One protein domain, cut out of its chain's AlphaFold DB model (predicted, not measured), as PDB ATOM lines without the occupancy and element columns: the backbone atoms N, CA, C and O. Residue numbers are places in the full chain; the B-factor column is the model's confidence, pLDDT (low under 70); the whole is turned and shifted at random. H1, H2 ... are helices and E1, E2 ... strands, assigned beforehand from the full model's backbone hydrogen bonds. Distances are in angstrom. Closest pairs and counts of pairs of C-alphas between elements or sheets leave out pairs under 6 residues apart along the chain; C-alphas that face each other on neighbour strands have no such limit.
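What this domain is: This is residues 11 to 74 of the 200 residues of the protein "Maltose-6'-phosphate glucosidase" of Klebsiella pneumoniae (UniProt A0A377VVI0). A rod-like chain of short helices has a loop sticking out at one end, residues 16 to 21, and the last part of the longest helix, H6, sticking out at the other, with residues 69 to 74 standing free. Between them H3 is nearest to the middle, with H2 beside it at their link and H5 touching it, while the short strand E1 is tied to the stretch before H5. The printed part has 64 residues, with six named helices and one named strand in the order E1, H1, H2, H3, H4, H5, H6; its class is mostly helix. The whole is loose, with a radius of gyration of the C-alphas of 13.4 A, and spans 46 by 20 by 17 A.

How they stand to each other: H6, residues 64 to 73, is close to but not clearly touching H5, residues 56 to 62; their closest C-alphas, those of Tyr 60 and Ala 67, are 6.1 A apart, and their lines are about perpendicular at 77 degrees. H5 touches H3, residues 37 to 40, where the closest C-alphas, those of Ala 37 and Glu 56, are 6.1 A apart. H3 and H2, residues 32 to 35, touch only at the corner by their link, with the C-alphas of Tyr 33 and Gln 39 closest at 4.2 A. H4, residues 43 to 48, is close to but not clearly touching H1, residues 23 to 27; the closest C-alphas, those of Ile 27 and Pro 43, are 7.7 A apart. E1, residues 11 to 13, pairs with no named strand, but its residues 11 to 12 pair with residues 53 to 54, antiparallel. Among the pairs that are apart are E1 and H6, and H4 and H6. In H1, H4 and H6 every O i to N i+4 pair is within hydrogen-bond range, and H2 and H3 are too short for such a pair; in H5 it is 1 of 3, beside 3 of 4 O i to N i+3 pairs.

Where its parts are: H6 is 14.0 A long from first to last C-alpha, from Arg 64 at (114.137, 71.261, 103.902) to Gly 73 at (110.858, 57.681, 104.092). H5 measures 10.5 A, H4 8.8 A, H3 6.4 A, H1 6.2 A and H2 5.8 A. E1 measures 6.8 A and begins at C-alpha 11, (104.819, 86.137, 100.834).

The domain as a whole: The C-alphas of Gly 19 and Gly 73, the two farthest apart, are 46.2 A apart. Without the stretches that stand free, the body has 52 residues and spans 35 by 20 by 16 A. The printed part has no cut and no long link. The mean pLDDT of the printed part is 94.3, and no printed residue is under 70.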
ATOM      1  N   TRP A  11     105.233  85.678  99.516       97.44
ATOM      2  CA  TRP A  11     104.819  86.137 100.834       97.44
ATOM      3  C   TRP A  11     103.568  86.996 100.715       97.44
ATOM      4  O   TRP A  11     103.334  87.656  99.699       97.44
ATOM      5  N   PHE A  12     102.779  86.999 101.783       96.38
ATOM      6  CA  PHE A  12     101.523  87.728 101.854       96.38
ATOM      7  C   PHE A  12     101.522  88.693 103.035       96.38
ATOM      8  O   PHE A  12     101.864  88.331 104.164       96.38
ATOM      9  N   THR A  13     101.105  89.927 102.770       94.56
ATOM     10  CA  THR A  13     101.153  91.057 103.706       94.56
ATOM     11  C   THR A  13      99.873  91.895 103.629       94.56
ATOM     12  O   THR A  13      99.004  91.643 102.789       94.56
ATOM     13  N   HIS A  14      99.748  92.903 104.502       92.12
ATOM     14  CA  HIS A  14      98.696  93.930 104.452       92.12
ATOM     15  C   HIS A  14      97.280  93.339 104.320       92.12
ATOM     16  O   HIS A  14      96.576  93.496 103.311       92.12
ATOM     17  N   PHE A  15      96.864  92.587 105.335       93.06
ATOM     18  CA  PHE A  15      95.547  91.967 105.377       93.06
ATOM     19  C   PHE A  15      94.509  92.980 105.841       93.06
ATOM     20  O   PHE A  15      94.639  93.575 106.905       93.06
ATOM     21  N   THR A  16      93.446  93.145 105.052       93.00
ATOM     22  CA  THR A  16      92.358  94.070 105.374       93.00
ATOM     23  C   THR A  16      91.007  93.388 105.271       93.00
ATOM     24  O   THR A  16      90.734  92.718 104.272       93.00
ATOM     25  N   VAL A  17      90.123  93.621 106.238       92.88
ATOM     26  CA  VAL A  17      88.726  93.169 106.198       92.88
ATOM     27  C   VAL A  17      87.826  94.393 106.275       92.88
ATOM     28  O   VAL A  17      87.858  95.130 107.251       92.88
ATOM     29  N   ARG A  18      87.025  94.632 105.225       91.44
ATOM     30  CA  ARG A  18      86.156  95.826 105.114       91.44
ATOM     31  C   ARG A  18      86.913  97.150 105.343       91.44
ATOM     32  O   ARG A  18      86.358  98.091 105.898       91.44
ATOM     33  N   GLY A  19      88.173  97.204 104.909       91.25
ATOM     34  CA  GLY A  19      89.055  98.368 105.046       91.25
ATOM     35  C   GLY A  19      89.812  98.472 106.377       91.25
ATOM     36  O   GLY A  19      90.668  99.339 106.494       91.25
ATOM     37  N   GLU A  20      89.550  97.604 107.357       95.31
ATOM     38  CA  GLU A  20      90.305  97.551 108.617       95.31
ATOM     39  C   GLU A  20      91.554  96.677 108.452       95.31
ATOM     40  O   GLU A  20      91.442  95.558 107.950       95.31
ATOM     41  N   GLU A  21      92.719  97.170 108.880       95.50
ATOM     42  CA  GLU A  21      93.972  96.406 108.977       95.50
ATOM     43  C   GLU A  21      93.830  95.314 110.053       95.50
ATOM     44  O   GLU A  21      93.403  95.592 111.174       95.50
ATOM     45  N   VAL A  22      94.133  94.061 109.707       95.75
ATOM     46  CA  VAL A  22      93.948  92.908 110.606       95.75
ATOM     47  C   VAL A  22      95.163  91.981 110.689       95.75
ATOM     48  O   VAL A  22      95.046  90.900 111.269       95.75
ATOM     49  N   THR A  23      96.318  92.350 110.130       93.31
ATOM     50  CA  THR A  23      97.494  91.465 110.030       93.31
ATOM     51  C   THR A  23      97.959  90.992 111.405       93.31
ATOM     52  O   THR A  23      98.097  89.787 111.621       93.31
ATOM     53  N   GLU A  24      98.116  91.900 112.372       93.50
ATOM     54  CA  GLU A  24      98.566  91.535 113.725       93.50
ATOM     55  C   GLU A  24      97.588  90.579 114.419       93.50
ATOM     56  O   GLU A  24      97.983  89.558 114.989       93.50
ATOM     57  N   ARG A  25      96.284  90.876 114.319       94.81
ATOM     58  CA  ARG A  25      95.212  90.043 114.885       94.81
ATOM     59  C   ARG A  25      95.183  88.656 114.247       94.81
ATOM     60  O   ARG A  25      94.934  87.673 114.942       94.81
ATOM     61  N   LEU A  26      95.418  88.580 112.938       94.19
ATOM     62  CA  LEU A  26      95.433  87.331 112.184       94.19
ATOM     63  C   LEU A  26      96.613  86.450 112.610       94.19
ATOM     64  O   LEU A  26      96.415  85.277 112.916       94.19
ATOM     65  N   ILE A  27      97.813  87.023 112.701       94.75
ATOM     66  CA  ILE A  27      99.051  86.306 113.046       94.75
ATOM     67  C   ILE A  27      99.062  85.830 114.495       94.75
ATOM     68  O   ILE A  27      99.626  84.775 114.788       94.75
ATOM     69  N   ALA A  28      98.424  86.575 115.397       94.69
ATOM     70  CA  ALA A  28      98.263  86.176 116.791       94.69
ATOM     71  C   ALA A  28      97.215  85.064 116.989       94.69
ATOM     72  O   ALA A  28      97.179  84.447 118.054       94.69
ATOM     73  N   SER A  29      96.354  84.802 115.998       95.56
ATOM     74  CA  SER A  29      95.282  83.815 116.115       95.56
ATOM     75  C   SER A  29      95.821  82.383 116.014       95.56
ATOM     76  O   SER A  29      96.380  82.015 114.979       95.56
ATOM     77  N   PRO A  30      95.585  81.513 117.014       94.31
ATOM     78  CA  PRO A  30      95.929  80.096 116.908       94.31
ATOM     79  C   PRO A  30      95.220  79.397 115.743       94.31
ATOM     80  O   PRO A  30      95.765  78.460 115.167       94.31
ATOM     81  N   GLU A  31      94.021  79.864 115.370       94.06
ATOM     82  CA  GLU A  31      93.250  79.262 114.282       94.06
ATOM     83  C   GLU A  31      93.953  79.383 112.930       94.06
ATOM     84  O   GLU A  31      93.803  78.491 112.097       94.06
ATOM     85  N   LEU A  32      94.764  80.429 112.725       94.19
ATOM     86  CA  LEU A  32      95.567  80.590 111.514       94.19
ATOM     87  C   LEU A  32      96.442  79.349 111.280       94.19
ATOM     88  O   LEU A  32      96.445  78.791 110.187       94.19
ATOM     89  N   TYR A  33      97.114  78.872 112.324       93.88
ATOM     90  CA  TYR A  33      98.049  77.744 112.267       93.88
ATOM     91  C   TYR A  33      97.374  76.373 112.409       93.88
ATOM     92  O   TYR A  33      98.055  75.357 112.411       93.88
ATOM     93  N   GLN A  34      96.052  76.321 112.567       90.31
ATOM     94  CA  GLN A  34      95.307  75.063 112.732       90.31
ATOM     95  C   GLN A  34      94.339  74.806 111.579       90.31
ATOM     96  O   GLN A  34      94.072  73.661 111.233       90.31
ATOM     97  N   LYS A  35      93.784  75.874 111.001       89.62
ATOM     98  CA  LYS A  35      92.692  75.817 110.023       89.62
ATOM     99  C   LYS A  35      93.087  76.365 108.653       89.62
ATOM    100  O   LYS A  35      92.217  76.595 107.821       89.62
ATOM    101  N   THR A  36      94.370  76.624 108.412       90.62
ATOM    102  CA  THR A  36      94.855  77.123 107.117       90.62
ATOM    103  C   THR A  36      96.161  76.442 106.723       90.62
ATOM    104  O   THR A  36      96.762  75.722 107.521       90.62
ATOM    105  N   ALA A  37      96.647  76.717 105.509       89.12
ATOM    106  CA  ALA A  37      97.955  76.256 105.043       89.12
ATOM    107  C   ALA A  37      99.125  76.733 105.927       89.12
ATOM    108  O   ALA A  37     100.194  76.126 105.909       89.12
ATOM    109  N   MET A  38      98.917  77.747 106.778       94.12
ATOM    110  CA  MET A  38      99.913  78.154 107.769       94.12
ATOM    111  C   MET A  38     100.214  77.075 108.820       94.12
ATOM    112  O   MET A  38     101.204  77.211 109.532       94.12
ATOM    113  N   GLN A  39      99.437  75.984 108.895       92.81
ATOM    114  CA  GLN A  39      99.730  74.835 109.765       92.81
ATOM    115  C   GLN A  39     101.107  74.198 109.535       92.81
ATOM    116  O   GLN A  39     101.626  73.506 110.408       92.81
ATOM    117  N   TYR A  40     101.710  74.418 108.364       92.62
ATOM    118  CA  TYR A  40     103.040  73.902 108.041       92.62
ATOM    119  C   TYR A  40     104.176  74.710 108.676       92.62
ATOM    120  O   TYR A  40     105.321  74.258 108.662       92.62
ATOM    121  N   PHE A  41     103.886  75.890 109.229       94.88
ATOM    122  CA  PHE A  41     104.889  76.815 109.738       94.88
ATOM    123  C   PHE A  41     104.682  77.089 111.223       94.88
ATOM    124  O   PHE A  41     103.561  77.256 111.704       94.88
ATOM    125  N   SER A  42     105.783  77.181 111.968       94.44
ATOM    126  CA  SER A  42     105.706  77.611 113.360       94.44
ATOM    127  C   SER A  42     105.370  79.110 113.444       94.44
ATOM    128  O   SER A  42     105.849  79.901 112.626       94.44
ATOM    129  N   PRO A  43     104.629  79.557 114.478       95.00
ATOM    130  CA  PRO A  43     104.427  80.986 114.725       95.00
ATOM    131  C   PRO A  43     105.740  81.757 114.926       95.00
ATOM    132  O   PRO A  43     105.797  82.964 114.724       95.00
ATOM    133  N   GLU A  44     106.806  81.074 115.354       95.44
ATOM    134  CA  GLU A  44     108.142  81.662 115.463       95.44
ATOM    135  C   GLU A  44     108.748  81.987 114.101       95.44
ATOM    136  O   GLU A  44     109.265  83.087 113.929       95.44
ATOM    137  N   LEU A  45     108.625  81.087 113.124       96.25
ATOM    138  CA  LEU A  45     109.110  81.342 111.771       96.25
ATOM    139  C   LEU A  45     108.384  82.530 111.127       96.25
ATOM    140  O   LEU A  45     109.030  83.362 110.500       96.25
ATOM    141  N   VAL A  46     107.068  82.660 111.341       95.94
ATOM    142  CA  VAL A  46     106.300  83.830 110.871       95.94
ATOM    143  C   VAL A  46     106.832  85.129 111.482       95.94
ATOM    144  O   VAL A  46     107.012  86.109 110.763       95.94
ATOM    145  N   ARG A  47     107.164  85.136 112.783       94.31
ATOM    146  CA  ARG A  47     107.798  86.301 113.428       94.31
ATOM    147  C   ARG A  47     109.179  86.615 112.857       94.31
ATOM    148  O   ARG A  47     109.511  87.784 112.715       94.31
ATOM    149  N   LEU A  48     109.976  85.592 112.542       96.00
ATOM    150  CA  LEU A  48     111.293  85.753 111.911       96.00
ATOM    151  C   LEU A  48     111.197  86.247 110.459       96.00
ATOM    152  O   LEU A  48     112.156  86.822 109.957       96.00
ATOM    153  N   CYS A  49     110.054  86.044 109.804       95.19
ATOM    154  CA  CYS A  49     109.746  86.562 108.472       95.19
ATOM    155  C   CYS A  49     108.960  87.882 108.546       95.19
ATOM    156  O   CYS A  49     108.041  88.088 107.759       95.19
ATOM    157  N   ASP A  50     109.269  88.739 109.524       94.88
ATOM    158  CA  ASP A  50     108.656  90.060 109.719       94.88
ATOM    159  C   ASP A  50     107.119  90.048 109.756       94.88
ATOM    160  O   ASP A  50     106.463  90.959 109.250       94.88
ATOM    161  N   ASN A  51     106.529  89.012 110.363       94.44
ATOM    162  CA  ASN A  51     105.078  88.851 110.468       94.44
ATOM    163  C   ASN A  51     104.377  88.822 109.094       94.44
ATOM    164  O   ASN A  51     103.306  89.395 108.910       94.44
ATOM    165  N   GLN A  52     104.970  88.138 108.120       95.62
ATOM    166  CA  GLN A  52     104.361  87.903 106.811       95.62
ATOM    167  C   GLN A  52     103.861  86.460 106.712       95.62
ATOM    168  O   GLN A  52     104.505  85.537 107.218       95.62
ATOM    169  N   LEU A  53     102.716  86.244 106.056       96.19
ATOM    170  CA  LEU A  53     102.252  84.879 105.800       96.19
ATOM    171  C   LEU A  53     103.019  84.274 104.625       96.19
ATOM    172  O   LEU A  53     103.444  84.976 103.707       96.19
ATOM    173  N   LEU A  54     103.189  82.959 104.671       96.69
ATOM    174  CA  LEU A  54     104.097  82.217 103.810       96.69
ATOM    175  C   LEU A  54     103.288  81.366 102.832       96.69
ATOM    176  O   LEU A  54     102.380  80.646 103.248       96.69
ATOM    177  N   ASN A  55     103.633  81.416 101.545       95.94
ATOM    178  CA  ASN A  55     103.164  80.419 100.585       95.94
ATOM    179  C   ASN A  55     103.562  79.014 101.068       95.94
ATOM    180  O   ASN A  55     104.696  78.821 101.510       95.94
ATOM    181  N   GLU A  56     102.673  78.020 100.975       94.06
ATOM    182  CA  GLU A  56     102.938  76.680 101.509       94.06
ATOM    183  C   GLU A  56     104.191  76.019 100.920       94.06
ATOM    184  O   GLU A  56     104.844  75.225 101.595       94.06
ATOM    185  N   TYR A  57     104.589  76.378  99.697       95.94
ATOM    186  CA  TYR A  57     105.798  75.853  99.063       95.94
ATOM    187  C   TYR A  57     107.092  76.331  99.732       95.94
ATOM    188  O   TYR A  57     108.124  75.668  99.611       95.94
ATOM    189  N   LEU A  58     107.047  77.411 100.521       97.06
ATOM    190  CA  LEU A  58     108.175  77.824 101.358       97.06
ATOM    191  C   LEU A  58     108.519  76.774 102.428       97.06
ATOM    192  O   LEU A  58     109.634  76.786 102.954       97.06
ATOM    193  N   TYR A  59     107.628  75.809 102.694       95.94
ATOM    194  CA  TYR A  59     107.908  74.660 103.556       95.94
ATOM    195  C   TYR A  59     109.163  73.898 103.110       95.94
ATOM    196  O   TYR A  59     110.011  73.570 103.934       95.94
ATOM    197  N   TYR A  60     109.350  73.700 101.802       95.88
ATOM    198  CA  TYR A  60     110.511  72.982 101.260       95.88
ATOM    199  C   TYR A  60     111.840  73.735 101.420       95.88
ATOM    200  O   TYR A  60     112.904  73.135 101.274       95.88
ATOM    201  N   TYR A  61     111.788  75.036 101.714       96.31
ATOM    202  CA  TYR A  61     112.963  75.877 101.928       96.31
ATOM    203  C   TYR A  61     113.300  75.990 103.412       96.31
ATOM    204  O   TYR A  61     114.446  75.760 103.795       96.31
ATOM    205  N   TYR A  62     112.307  76.308 104.247       96.69
ATOM    206  CA  TYR A  62     112.517  76.502 105.682       96.69
ATOM    207  C   TYR A  62     112.600  75.190 106.471       96.69
ATOM    208  O   TYR A  62     113.324  75.136 107.459       96.69
ATOM    209  N   TYR A  63     111.922  74.133 106.012       95.75
ATOM    210  CA  TYR A  63     111.914  72.794 106.621       95.75
ATOM    211  C   TYR A  63     112.446  71.737 105.647       95.75
ATOM    212  O   TYR A  63     111.874  70.659 105.452       95.75
ATOM    213  N   ARG A  64     113.537  72.084 104.955       95.88
ATOM    214  CA  ARG A  64     114.137  71.261 103.902       95.88
ATOM    215  C   ARG A  64     114.463  69.847 104.382       95.88
ATOM    216  O   ARG A  64     114.176  68.884 103.671       95.88
ATOM    217  N   ASP A  65     115.106  69.724 105.540       96.31
ATOM    218  CA  ASP A  65     115.597  68.436 106.037       96.31
ATOM    219  C   ASP A  65     114.435  67.543 106.490       96.31
ATOM    220  O   ASP A  65     114.444  66.333 106.244       96.31
ATOM    221  N   GLU A  66     113.396  68.134 107.081       94.81
ATOM    222  CA  GLU A  66     112.152  67.462 107.438       94.81
ATOM    223  C   GLU A  66     111.430  66.944 106.194       94.81
ATOM    224  O   GLU A  66     111.127  65.747 106.126       94.81
ATOM    225  N   ALA A  67     111.224  67.807 105.194       94.19
ATOM    226  CA  ALA A  67     110.574  67.447 103.938       94.19
ATOM    227  C   ALA A  67     111.355  66.349 103.201       94.19
ATOM    228  O   ALA A  67     110.775  65.348 102.776       94.19
ATOM    229  N   LEU A  68     112.682  66.480 103.099       94.56
ATOM    230  CA  LEU A  68     113.537  65.491 102.444       94.56
ATOM    231  C   LEU A  68     113.466  64.135 103.150       94.56
ATOM    232  O   LEU A  68     113.277  63.110 102.494       94.56
ATOM    233  N   LYS A  69     113.575  64.117 104.482       95.12
ATOM    234  CA  LYS A  69     113.473  62.886 105.276       95.12
ATOM    235  C   LYS A  69     112.094  62.243 105.144       95.12
ATOM    236  O   LYS A  69     111.990  61.016 105.129       95.12
ATOM    237  N   ALA A  70     111.034  63.044 105.077       92.75
ATOM    238  CA  ALA A  70     109.678  62.551 104.895       92.75
ATOM    239  C   ALA A  70     109.490  61.923 103.505       92.75
ATOM    240  O   ALA A  70     109.035  60.784 103.423       92.75
ATOM    241  N   ILE A  71     109.956  62.594 102.446       91.88
ATOM    242  CA  ILE A  71     109.925  62.094 101.063       91.88
ATOM    243  C   ILE A  71     110.747  60.807 100.917       91.88
ATOM    244  O   ILE A  71     110.259  59.832 100.357       91.88
ATOM    245  N   GLN A  72     111.974  60.768 101.446       93.56
ATOM    246  CA  GLN A  72     112.831  59.575 101.393       93.56
ATOM    247  C   GLN A  72     112.271  58.401 102.204       93.56
ATOM    248  O   GLN A  72     112.549  57.246 101.888       93.56
ATOM    249  N   GLY A  73     111.518  58.690 103.267       93.19
ATOM    250  CA  GLY A  73     110.858  57.681 104.092       93.19
ATOM    251  C   GLY A  73     109.503  57.216 103.553       93.19
ATOM    252  O   GLY A  73     108.936  56.278 104.113       93.19
ATOM    253  N   ALA A  74     108.963  57.858 102.516       90.62
ATOM    254  CA  ALA A  74     107.692  57.475 101.918       90.62
ATOM    255  C   ALA A  74     107.860  56.217 101.051       90.62
ATOM    256  O   ALA A  74     108.843  56.063 100.331       90.62
TER     257      ALA A  74